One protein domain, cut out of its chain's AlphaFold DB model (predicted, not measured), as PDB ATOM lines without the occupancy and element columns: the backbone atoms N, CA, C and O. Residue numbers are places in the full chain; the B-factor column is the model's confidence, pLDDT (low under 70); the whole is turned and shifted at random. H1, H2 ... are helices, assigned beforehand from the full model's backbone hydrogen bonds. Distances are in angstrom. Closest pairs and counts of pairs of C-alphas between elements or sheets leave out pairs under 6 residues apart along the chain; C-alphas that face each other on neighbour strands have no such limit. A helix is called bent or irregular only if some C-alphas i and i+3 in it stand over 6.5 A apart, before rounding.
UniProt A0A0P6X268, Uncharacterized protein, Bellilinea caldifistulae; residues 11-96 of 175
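What this domain is: This is residues 11 to 96 of the 175 residues of an uncharacterized protein of Bellilinea caldifistulae (UniProt A0A0P6X268). Two long helices, H3 and H4, follow each other in the chain and make a wide corner, and H6 packs on both between its arms. H1 and the short H2 pack on H3 in one arm; H5 packs on H4 and H6 in the other, with a long loop beyond it that holds a short antiparallel pairing of residues 61 to 62 with 65 to 66. The printed part has 86 residues with six named helices, H1 to H6 in order along the chain, and no named strand, and its class is all helix. It is compact, with a radius of gyration of the C-alphas of 13.1 A, yet elongated in outline, spanning 39 by 23 by 21 A.

Where its parts are: Find C-alpha 27 at (23.710, 48.912, 44.376); from there H3, the longest helix, runs through residues 27 to 41 over 20.0 A. It is neither bent nor irregular, but only just: C-alphas 38 and 41 are 6.2 A apart. Before it come H1, residues 11 to 15, 6.5 A, and H2, residues 18 to 24, 10.1 A. After it, H4 starts at C-alpha 44, (4.138, 41.137, 32.337), and covers residues 44 to 56 over 18.8 A. H5, residues 68 to 74, measures 10.7 A and is neither bent nor irregular, but only just: C-alphas 70 and 73 are 6.5 A apart. H6, residues 84 to 95, measures 16.3 A and ends at C-alpha 95, (5.625, 36.019, 35.822).

How they stand to each other: Start at H3, which with H6 is a hub, each touching three helices. H3 touches H6 with its residues 34 to 38 alone, at a steep tilt of 63 degrees, the same way; the closest C-alphas are those of Arg 38 and Ala 90, 5.0 A apart. H1 touches H3, closest at the C-alphas of Leu 13 and Arg 33, 5.7 A. H2 touches H3 at residues 29 to 30 alone, closest at Thr 21 and Met 30, C-alphas 6.2 A apart, at a steep tilt of 48 degrees, opposite ways. H3 and H4 are close but not clearly touching, about perpendicular at 76 degrees, with the C-alphas of Arg 38 and Pro 44 closest at 7.9 A. H4 touches H6 at a steep tilt of 66 degrees, opposite ways, closest at the C-alphas of Pro 44 and Asn 94, 5.3 A. H5 touches H4, closest at the C-alphas of Met 50 and Leu 74, 6.2 A, at 71 degrees, only just about perpendicular. H5 also touches H6, about perpendicular at 89 degrees, closest at the C-alphas of Asp 69 and Arg 84, 5.5 A. In H1, H2, H3 and H6 every O i to N i+4 pair is within hydrogen-bond range; in H4 8 of 9 are, and in H5 0 of 3, beside 3 of 4 O i to N i+3 pairs.

The domain as a whole: The C-alphas of Arg 24 and Gly 63 are the two farthest apart, 39.5 A. The printed part has no cut; the link from H4 to H5, 11 residues, is long. Mean pLDDT of the printed part is 93.8, and no printed residue is under 70.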
ATOM      1  N   GLU A  11      14.970  56.428  32.718       85.38
ATOM      2  CA  GLU A  11      15.275  56.213  31.301       85.38
ATOM      3  C   GLU A  11      16.781  56.141  31.042       85.38
ATOM      4  O   GLU A  11      17.237  55.283  30.281       85.38
ATOM      5  N   GLU A  12      17.565  57.008  31.687       88.00
ATOM      6  CA  GLU A  12      19.028  56.963  31.606       88.00
ATOM      7  C   GLU A  12      19.545  55.629  32.157       88.00
ATOM      8  O   GLU A  12      20.314  54.931  31.493       88.00
ATOM      9  N   LEU A  13      19.054  55.214  33.329       88.56
ATOM     10  CA  LEU A  13      19.494  53.979  33.972       88.56
ATOM     11  C   LEU A  13      19.225  52.728  33.132       88.56
ATOM     12  O   LEU A  13      20.075  51.840  33.089       88.56
ATOM     13  N   VAL A  14      18.075  52.624  32.456       91.31
ATOM     14  CA  VAL A  14      17.777  51.445  31.619       91.31
ATOM     15  C   VAL A  14      18.570  51.411  30.312       91.31
ATOM     16  O   VAL A  14      18.726  50.338  29.731       91.31
ATOM     17  N   ARG A  15      19.103  52.547  29.848       91.69
ATOM     18  CA  ARG A  15      20.021  52.588  28.697       91.69
ATOM     19  C   ARG A  15      21.453  52.202  29.071       91.69
ATOM     20  O   ARG A  15      22.219  51.819  28.197       91.69
ATOM     21  N   MET A  16      21.810  52.266  30.353       91.62
ATOM     22  CA  MET A  16      23.134  51.875  30.839       91.62
ATOM     23  C   MET A  16      23.268  50.363  31.039       91.62
ATOM     24  O   MET A  16      22.319  49.672  31.433       91.62
ATOM     25  N   SER A  17      24.495  49.873  30.857       92.31
ATOM     26  CA  SER A  17      24.892  48.530  31.268       92.31
ATOM     27  C   SER A  17      24.822  48.391  32.792       92.31
ATOM     28  O   SER A  17      25.028  49.354  33.537       92.31
ATOM     29  N   ARG A  18      24.621  47.167  33.288       91.62
ATOM     30  CA  ARG A  18      24.700  46.887  34.735       91.62
ATOM     31  C   ARG A  18      26.042  47.303  35.339       91.62
ATOM     32  O   ARG A  18      26.092  47.751  36.483       91.62
ATOM     33  N   TYR A  19      27.125  47.123  34.583       90.81
ATOM     34  CA  TYR A  19      28.469  47.492  35.015       90.81
ATOM     35  C   TYR A  19      28.596  49.008  35.182       90.81
ATOM     36  O   TYR A  19      29.083  49.472  36.211       90.81
ATOM     37  N   ASP A  20      28.100  49.785  34.219       91.62
ATOM     38  CA  ASP A  20      28.151  51.243  34.284       91.62
ATOM     39  C   ASP A  20      27.234  51.805  35.363       91.62
ATOM     40  O   ASP A  20      27.629  52.746  36.049       91.62
ATOM     41  N   THR A  21      26.053  51.214  35.574       90.94
ATOM     42  CA  THR A  21      25.175  51.606  36.683       90.94
ATOM     43  C   THR A  21      25.866  51.409  38.031       90.94
ATOM     44  O   THR A  21      25.871  52.327  38.845       90.94
ATOM     45  N   LEU A  22      26.496  50.249  38.255       90.88
ATOM     46  CA  LEU A  22      27.237  49.978  39.492       90.88
ATOM     47  C   LEU A  22      28.455  50.885  39.665       90.88
ATOM     48  O   LEU A  22      28.764  51.279  40.783       90.88
ATOM     49  N   ARG A  23      29.167  51.180  38.574       91.81
ATOM     50  CA  ARG A  23      30.392  51.985  38.603       91.81
ATOM     51  C   ARG A  23      30.112  53.467  38.848       91.81
ATOM     52  O   ARG A  23      30.906  54.118  39.516       91.81
ATOM     53  N   ARG A  24      29.050  54.008  38.245       88.06
ATOM     54  CA  ARG A  24      28.715  55.440  38.301       88.06
ATOM     55  C   ARG A  24      27.861  55.797  39.514       88.06
ATOM     56  O   ARG A  24      27.966  56.916  40.002       88.06
ATOM     57  N   TYR A  25      27.028  54.867  39.963       87.75
ATOM     58  CA  TYR A  25      26.132  55.051  41.097       87.75
ATOM     59  C   TYR A  25      26.459  53.998  42.164       87.75
ATOM     60  O   TYR A  25      27.563  53.989  42.698       87.75
ATOM     61  N   ASP A  26      25.521  53.105  42.483       89.56
ATOM     62  CA  ASP A  26      25.679  52.088  43.514       89.56
ATOM     63  C   ASP A  26      24.711  50.898  43.323       89.56
ATOM     64  O   ASP A  26      24.041  50.729  42.296       89.56
ATOM     65  N   ALA A  27      24.629  50.044  44.347       90.00
ATOM     66  CA  ALA A  27      23.710  48.912  44.376       90.00
ATOM     67  C   ALA A  27      22.227  49.330  44.437       90.00
ATOM     68  O   ALA A  27      21.369  48.623  43.902       90.00
ATOM     69  N   LEU A  28      21.899  50.463  45.063       91.75
ATOM     70  CA  LEU A  28      20.517  50.928  45.165       91.75
ATOM     71  C   LEU A  28      20.014  51.425  43.800       91.75
ATOM     72  O   LEU A  28      18.890  51.092  43.413       91.75
ATOM     73  N   ALA A  29      20.865  52.104  43.026       90.81
ATOM     74  CA  ALA A  29      20.590  52.486  41.641       90.81
ATOM     75  C   ALA A  29      20.366  51.254  40.759       90.81
ATOM     76  O   ALA A  29      19.454  51.232  39.936       90.81
ATOM     77  N   MET A  30      21.133  50.183  40.980       92.00
ATOM     78  CA  MET A  30      20.922  48.897  40.310       92.00
ATOM     79  C   MET A  30      19.563  48.268  40.628       92.00
ATOM     80  O   MET A  30      18.889  47.758  39.728       92.00
ATOM     81  N   HIS A  31      19.132  48.304  41.892       91.56
ATOM     82  CA  HIS A  31      17.800  47.833  42.275       91.56
ATOM     83  C   HIS A  31      16.696  48.679  41.637       91.56
ATOM     84  O   HIS A  31      15.708  48.128  41.145       91.56
ATOM     85  N   TYR A  32      16.876  50.001  41.591       93.00
ATOM     86  CA  TYR A  32      15.938  50.900  40.930       93.00
ATOM     87  C   TYR A  32      15.893  50.663  39.414       93.00
ATOM     88  O   TYR A  32      14.805  50.498  38.870       93.00
ATOM     89  N   ARG A  33      17.043  50.496  38.749       93.69
ATOM     90  CA  ARG A  33      17.133  50.097  37.334       93.69
ATOM     91  C   ARG A  33      16.341  48.819  37.071       93.69
ATOM     92  O   ARG A  33      15.493  48.801  36.188       93.69
ATOM     93  N   ALA A  34      16.549  47.765  37.864       94.69
ATOM     94  CA  ALA A  34      15.818  46.506  37.704       94.69
ATOM     95  C   ALA A  34      14.295  46.671  37.869       94.69
ATOM     96  O   ALA A  34      13.523  46.016  37.163       94.69
ATOM     97  N   LYS A  35      13.858  47.555  38.776       94.94
ATOM     98  CA  LYS A  35      12.447  47.917  38.946       94.94
ATOM     99  C   LYS A  35      11.901  48.632  37.705       94.94
ATOM    100  O   LYS A  35      10.875  48.208  37.183       94.94
ATOM    101  N   VAL A  36      12.601  49.650  37.200       94.38
ATOM    102  CA  VAL A  36      12.193  50.401  35.999       94.38
ATOM    103  C   VAL A  36      12.116  49.482  34.779       94.38
ATOM    104  O   VAL A  36      11.111  49.500  34.072       94.38
ATOM    105  N   ILE A  37      13.104  48.600  34.578       95.75
ATOM    106  CA  ILE A  37      13.072  47.584  33.512       95.75
ATOM    107  C   ILE A  37      11.793  46.754  33.610       95.75
ATOM    108  O   ILE A  37      11.082  46.612  32.624       95.75
ATOM    109  N   ARG A  38      11.474  46.222  34.793       95.50
ATOM    110  CA  ARG A  38      10.292  45.376  35.004       95.50
ATOM    111  C   ARG A  38       8.966  46.095  34.800       95.50
ATOM    112  O   ARG A  38       8.022  45.467  34.334       95.50
ATOM    113  N   GLU A  39       8.868  47.341  35.241       94.88
ATOM    114  CA  GLU A  39       7.597  48.066  35.283       94.88
ATOM    115  C   GLU A  39       7.305  48.792  33.970       94.88
ATOM    116  O   GLU A  39       6.146  48.873  33.574       94.88
ATOM    117  N   GLN A  40       8.338  49.287  33.286       93.19
ATOM    118  CA  GLN A  40       8.176  50.180  32.136       93.19
ATOM    119  C   GLN A  40       8.602  49.542  30.811       93.19
ATOM    120  O   GLN A  40       7.932  49.741  29.802       93.19
ATOM    121  N   VAL A  41       9.686  48.757  30.797       94.81
ATOM    122  CA  VAL A  41      10.254  48.216  29.544       94.81
ATOM    123  C   VAL A  41       9.776  46.791  29.263       94.81
ATOM    124  O   VAL A  41       9.379  46.461  28.148       94.81
ATOM    125  N   LEU A  42       9.796  45.943  30.289       97.31
ATOM    126  CA  LEU A  42       9.454  44.523  30.242       97.31
ATOM    127  C   LEU A  42       8.283  44.198  31.189       97.31
ATOM    128  O   LEU A  42       8.433  43.329  32.054       97.31
ATOM    129  N   PRO A  43       7.114  44.859  31.054       97.44
ATOM    130  CA  PRO A  43       5.937  44.533  31.854       97.44
ATOM    131  C   PRO A  43       5.454  43.094  31.584       97.44
ATOM    132  O   PRO A  43       5.850  42.479  30.586       97.44
ATOM    133  N   PRO A  44       4.568  42.534  32.435       97.19
ATOM    134  CA  PRO A  44       4.138  41.137  32.337       97.19
ATOM    135  C   PRO A  44       3.707  40.690  30.932       97.19
ATOM    136  O   PRO A  44       4.106  39.613  30.495       97.19
ATOM    137  N   GLU A  45       2.956  41.513  30.197       97.00
ATOM    138  CA  GLU A  45       2.481  41.162  28.850       97.00
ATOM    139  C   GLU A  45       3.606  41.110  27.805       97.00
ATOM    140  O   GLU A  45       3.629  40.209  26.964       97.00
ATOM    141  N   VAL A  46       4.605  41.992  27.912       97.81
ATOM    142  CA  VAL A  46       5.812  41.936  27.072       97.81
ATOM    143  C   VAL A  46       6.603  40.668  27.390       97.81
ATOM    144  O   VAL A  46       6.936  39.908  26.479       97.81
ATOM    145  N   CYS A  47       6.820  40.363  28.673       98.00
ATOM    146  CA  CYS A  47       7.489  39.131  29.100       98.00
ATOM    147  C   CYS A  47       6.767  37.871  28.597       98.00
ATOM    148  O   CYS A  47       7.417  36.953  28.091       98.00
ATOM    149  N   LYS A  48       5.431  37.816  28.695       98.00
ATOM    150  CA  LYS A  48       4.626  36.710  28.149       98.00
ATOM    151  C   LYS A  48       4.823  36.587  26.639       98.00
ATOM    152  O   LYS A  48       5.126  35.495  26.163       98.00
ATOM    153  N   GLY A  49       4.723  37.689  25.895       98.00
ATOM    154  CA  GLY A  49       4.929  37.703  24.445       98.00
ATOM    155  C   GLY A  49       6.320  37.208  24.038       98.00
ATOM    156  O   GLY A  49       6.449  36.358  23.154       98.00
ATOM    157  N   MET A  50       7.363  37.666  24.734       98.19
ATOM    158  CA  MET A  50       8.740  37.234  24.492       98.19
ATOM    159  C   MET A  50       8.930  35.738  24.773       98.19
ATOM    160  O   MET A  50       9.514  35.033  23.953       98.19
ATOM    161  N   ILE A  51       8.398  35.219  25.887       98.19
ATOM    162  CA  ILE A  51       8.484  33.788  26.216       98.19
ATOM    163  C   ILE A  51       7.681  32.934  25.231       98.19
ATOM    164  O   ILE A  51       8.160  31.883  24.805       98.19
ATOM    165  N   ALA A  52       6.493  33.380  24.820       97.62
ATOM    166  CA  ALA A  52       5.693  32.695  23.811       97.62
ATOM    167  C   ALA A  52       6.448  32.574  22.479       97.62
ATOM    168  O   ALA A  52       6.491  31.493  21.891       97.62
ATOM    169  N   ARG A  53       7.108  33.654  22.040       97.62
ATOM    170  CA  ARG A  53       7.945  33.659  20.833       97.62
ATOM    171  C   ARG A  53       9.198  32.796  20.992       97.62
ATOM    172  O   ARG A  53       9.539  32.045  20.083       97.62
ATOM    173  N   LEU A  54       9.844  32.833  22.157       96.94
ATOM    174  CA  LEU A  54      10.997  31.985  22.462       96.94
ATOM    175  C   LEU A  54      10.650  30.489  22.381       96.94
ATOM    176  O   LEU A  54      11.442  29.688  21.891       96.94
ATOM    177  N   LEU A  55       9.461  30.099  22.843       95.88
ATOM    178  CA  LEU A  55       9.006  28.706  22.833       95.88
ATOM    179  C   LEU A  55       8.774  28.138  21.425       95.88
ATOM    180  O   LEU A  55       8.721  26.912  21.288       95.88
ATOM    181  N   THR A  56       8.609  28.989  20.409       93.94
ATOM    182  CA  THR A  56       8.301  28.585  19.027       93.94
ATOM    183  C   THR A  56       9.428  28.873  18.039       93.94
ATOM    184  O   THR A  56       9.477  28.242  16.983       93.94
ATOM    185  N   MET A  57      10.352  29.782  18.360       95.31
ATOM    186  CA  MET A  57      11.444  30.131  17.454       95.31
ATOM    187  C   MET A  57      12.549  29.058  17.401       95.31
ATOM    188  O   MET A  57      12.860  28.423  18.419       95.31
ATOM    189  N   PRO A  58      13.219  28.889  16.245       94.75
ATOM    190  CA  PRO A  58      14.414  28.059  16.146       94.75
ATOM    191  C   PRO A  58      15.473  28.475  17.173       94.75
ATOM    192  O   PRO A  58      15.787  29.653  17.322       94.75
ATOM    193  N   GLY A  59      16.019  27.502  17.905       94.31
ATOM    194  CA  GLY A  59      17.059  27.743  18.909       94.31
ATOM    195  C   GLY A  59      16.575  28.313  20.249       94.31
ATOM    196  O   GLY A  59      17.373  28.349  21.183       94.31
ATOM    197  N   GLY A  60      15.294  28.676  20.395       95.94
ATOM    198  CA  GLY A  60      14.756  29.202  21.657       95.94
ATOM    199  C   GLY A  60      14.599  28.149  22.762       95.94
ATOM    200  O   GLY A  60      14.631  28.470  23.952       95.94
ATOM    201  N   VAL A  61      14.515  26.866  22.385       96.38
ATOM    202  CA  VAL A  61      14.505  25.722  23.308       96.38
ATOM    203  C   VAL A  61      15.589  24.717  22.923       96.38
ATOM    204  O   VAL A  61      15.648  24.254  21.785       96.38
ATOM    205  N   ARG A  62      16.413  24.309  23.893       95.69
ATOM    206  CA  ARG A  62      17.439  23.267  23.736       95.69
ATOM    207  C   ARG A  62      17.338  22.250  24.867       95.69
ATOM    208  O   ARG A  62      17.336  22.612  26.039       95.69
ATOM    209  N   GLY A  63      17.210  20.965  24.528       92.25
ATOM    210  CA  GLY A  63      17.112  19.892  25.530       92.25
ATOM    211  C   GLY A  63      15.929  20.045  26.500       92.25
ATOM    212  O   GLY A  63      16.032  19.674  27.667       92.25
ATOM    213  N   GLY A  64      14.821  20.647  26.052       93.44
ATOM    214  CA  GLY A  64      13.656  20.939  26.898       93.44
ATOM    215  C   GLY A  64      13.833  22.131  27.847       93.44
ATOM    216  O   GLY A  64      12.996  22.328  28.734       93.44
ATOM    217  N   ARG A  65      14.895  22.926  27.674       96.62
ATOM    218  CA  ARG A  65      15.160  24.145  28.440       96.62
ATOM    219  C   ARG A  65      15.094  25.386  27.552       96.62
ATOM    220  O   ARG A  65      15.526  25.324  26.407       96.62
ATOM    221  N   LEU A  66      14.577  26.489  28.085       97.12
ATOM    222  CA  LEU A  66      14.667  27.805  27.458       97.12
ATOM    223  C   LEU A  66      16.134  28.224  27.315       97.12
ATOM    224  O   LEU A  66      16.933  28.020  28.234       97.12
ATOM    225  N   VAL A  67      16.463  28.836  26.182       97.19
ATOM    226  CA  VAL A  67      17.746  29.497  25.940       97.19
ATOM    227  C   VAL A  67      17.556  30.987  26.213       97.19
ATOM    228  O   VAL A  67      17.101  31.725  25.349       97.19
ATOM    229  N   TRP A  68      17.858  31.421  27.438       96.25
ATOM    230  CA  TRP A  68      17.591  32.791  27.902       96.25
ATOM    231  C   TRP A  68      18.236  33.875  27.035       96.25
ATOM    232  O   TRP A  68      17.600  34.889  26.778       96.25
ATOM    233  N   ASP A  69      19.451  33.644  26.533       96.06
ATOM    234  CA  ASP A  69      20.151  34.605  25.668       96.06
ATOM    235  C   ASP A  69      19.392  34.889  24.363       96.06
ATOM    236  O   ASP A  69      19.482  35.984  23.815       96.06
ATOM    237  N   ALA A  70      18.570  33.946  23.892       96.25
ATOM    238  CA  ALA A  70      17.749  34.139  22.698       96.25
ATOM    239  C   ALA A  70      16.554  35.089  22.924       96.25
ATOM    240  O   ALA A  70      15.856  35.413  21.967       96.25
ATOM    241  N   LEU A  71      16.325  35.571  24.153       95.19
ATOM    242  CA  LEU A  71      15.371  36.650  24.428       95.19
ATOM    243  C   LEU A  71      15.952  38.043  24.183       95.19
ATOM    244  O   LEU A  71      15.167  38.962  23.980       95.19
ATOM    245  N   LEU A  72      17.281  38.220  24.197       94.75
ATOM    246  CA  LEU A  72      17.901  39.540  24.019       94.75
ATOM    247  C   LEU A  72      17.472  40.214  22.707       94.75
ATOM    248  O   LEU A  72      17.032  41.359  22.759       94.75
ATOM    249  N   PRO A  73      17.453  39.516  21.552       94.12
ATOM    250  CA  PRO A  73      16.972  40.109  20.304       94.12
ATOM    251  C   PRO A  73      15.456  40.366  20.273       94.12
ATOM    252  O   PRO A  73      14.956  40.934  19.307       94.12
ATOM    253  N   LEU A  74      14.706  39.887  21.273       94.50
ATOM    254  CA  LEU A  74      13.254  40.060  21.382       94.50
ATOM    255  C   LEU A  74      12.861  41.209  22.317       94.50
ATOM    256  O   LEU A  74      11.672  41.513  22.417       94.50
ATOM    257  N   VAL A  75      13.826  41.819  23.011       94.44
ATOM    258  CA  VAL A  75      13.595  43.014  23.827       94.44
ATOM    259  C   VAL A  75      13.089  44.140  22.912       94.44
ATOM    260  O   VAL A  75      13.625  44.307  21.811       94.44
ATOM    261  N   PRO A  76      12.065  44.913  23.325       91.69
ATOM    262  CA  PRO A  76      11.606  46.061  22.552       91.69
ATOM    263  C   PRO A  76      12.759  47.024  22.222       91.69
ATOM    264  O   PRO A  76      13.615  47.264  23.076       91.69
ATOM    265  N   PRO A  77      12.813  47.591  21.006       86.06
ATOM    266  CA  PRO A  77      13.858  48.541  20.655       86.06
ATOM    267  C   PRO A  77      13.735  49.812  21.505       86.06
ATOM    268  O   PRO A  77      12.647  50.363  21.649       86.06
ATOM    269  N   GLY A  78      14.858  50.295  22.036       81.44
ATOM    270  CA  GLY A  78      14.887  51.529  22.835       81.44
ATOM    271  C   GLY A  78      16.284  52.014  23.232       81.44
ATOM    272  O   GLY A  78      16.411  52.853  24.121       81.44
ATOM    273  N   GLY A  79      17.333  51.487  22.583       82.12
ATOM    274  CA  GLY A  79      18.726  51.795  22.928       82.12
ATOM    275  C   GLY A  79      19.162  51.220  24.279       82.12
ATOM    276  O   GLY A  79      20.013  51.802  24.939       82.12
ATOM    277  N   TYR A  80      18.538  50.124  24.713       88.50
ATOM    278  CA  TYR A  80      18.838  49.472  25.983       88.50
ATOM    279  C   TYR A  80      20.103  48.623  25.891       88.50
ATOM    280  O   TYR A  80      20.258  47.857  24.939       88.50
ATOM    281  N   ASP A  81      20.945  48.688  26.919       88.88
ATOM    282  CA  ASP A  81      22.101  47.802  27.078       88.88
ATOM    283  C   ASP A  81      21.792  46.702  28.106       88.88
ATOM    284  O   ASP A  81      22.321  46.658  29.222       88.88
ATOM    285  N   PHE A  82      20.806  45.868  27.763       93.44
ATOM    286  CA  PHE A  82      20.364  44.760  28.607       93.44
ATOM    287  C   PHE A  82      21.237  43.531  28.403       93.44
ATOM    288  O   PHE A  82      21.511  43.118  27.276       93.44
ATOM    289  N   ASP A  83      21.577  42.877  29.510       93.69
ATOM    290  CA  ASP A  83      22.167  41.547  29.487       93.69
ATOM    291  C   ASP A  83      21.114  40.455  29.744       93.69
ATOM    292  O   ASP A  83      19.931  40.699  30.014       93.69
ATOM    293  N   ARG A  84      21.553  39.195  29.670       94.75
ATOM    294  CA  ARG A  84      20.698  38.039  29.960       94.75
ATOM    295  C   ARG A  84      20.056  38.131  31.348       94.75
ATOM    296  O   ARG A  84      18.925  37.677  31.526       94.75
ATOM    297  N   PHE A  85      20.781  38.646  32.336       94.00
ATOM    298  CA  PHE A  85      20.313  38.702  33.715       94.00
ATOM    299  C   PHE A  85      19.163  39.692  33.865       94.00
ATOM    300  O   PHE A  85      18.184  39.349  34.520       94.00
ATOM    301  N   ASP A  86      19.236  40.858  33.226       95.94
ATOM    302  CA  ASP A  86      18.170  41.862  33.233       95.94
ATOM    303  C   ASP A  86      16.854  41.273  32.720       95.94
ATOM    304  O   ASP A  86      15.825  41.320  33.402       95.94
ATOM    305  N   VAL A  87      16.908  40.629  31.552       96.38
ATOM    306  CA  VAL A  87      15.732  40.019  30.923       96.38
ATOM    307  C   VAL A  87      15.221  38.836  31.742       96.38
ATOM    308  O   VAL A  87      14.021  38.732  32.003       96.38
ATOM    309  N   GLN A  88      16.114  37.948  32.189       96.25
ATOM    310  CA  GLN A  88      15.727  36.795  32.998       96.25
ATOM    311  C   GLN A  88      15.097  37.240  34.324       96.25
ATOM    312  O   GLN A  88      14.060  36.707  34.711       96.25
ATOM    313  N   ASN A  89      15.681  38.222  35.009       95.81
ATOM    314  CA  ASN A  89      15.152  38.759  36.256       95.81
ATOM    315  C   ASN A  89      13.769  39.384  36.048       95.81
ATOM    316  O   ASN A  89      12.854  39.098  36.818       95.81
ATOM    317  N   ALA A  90      13.587  40.171  34.982       97.00
ATOM    318  CA  ALA A  90      12.296  40.771  34.670       97.00
ATOM    319  C   ALA A  90      11.211  39.718  34.413       97.00
ATOM    320  O   ALA A  90      10.132  39.785  34.999       97.00
ATOM    321  N   VAL A  91      11.516  38.697  33.609       97.19
ATOM    322  CA  VAL A  91      10.601  37.577  33.345       97.19
ATOM    323  C   VAL A  91      10.248  36.833  34.635       97.19
ATOM    324  O   VAL A  91       9.079  36.542  34.881       97.19
ATOM    325  N   MET A  92      11.243  36.514  35.461       95.81
ATOM    326  CA  MET A  92      11.043  35.729  36.681       95.81
ATOM    327  C   MET A  92      10.212  36.489  37.713       95.81
ATOM    328  O   MET A  92       9.295  35.909  38.281       95.81
ATOM    329  N   GLU A  93      10.493  37.771  37.932       95.50
ATOM    330  CA  GLU A  93       9.797  38.581  38.934       95.50
ATOM    331  C   GLU A  93       8.389  39.004  38.487       95.50
ATOM    332  O   GLU A  93       7.496  39.087  39.323       95.50
ATOM    333  N   ASN A  94       8.153  39.218  37.186       96.38
ATOM    334  CA  ASN A  94       6.821  39.579  36.685       96.38
ATOM    335  C   ASN A  94       5.893  38.369  36.504       96.38
ATOM    336  O   ASN A  94       4.675  38.506  36.607       96.38
ATOM    337  N   LEU A  95       6.435  37.186  36.193       96.12
ATOM    338  CA  LEU A  95       5.625  36.019  35.822       96.12
ATOM    339  C   LEU A  95       5.584  34.920  36.886       96.12
ATOM    340  O   LEU A  95       5.010  33.863  36.618       96.12
ATOM    341  N   ARG A  96       6.152  35.135  38.075       94.81
ATOM    342  CA  ARG A  96       6.123  34.165  39.180       94.81
ATOM    343  C   ARG A  96       5.682  34.816  40.473       94.81
ATOM    344  O   ARG A  96       5.855  36.010  40.678       94.81
TER     345      ARG A  96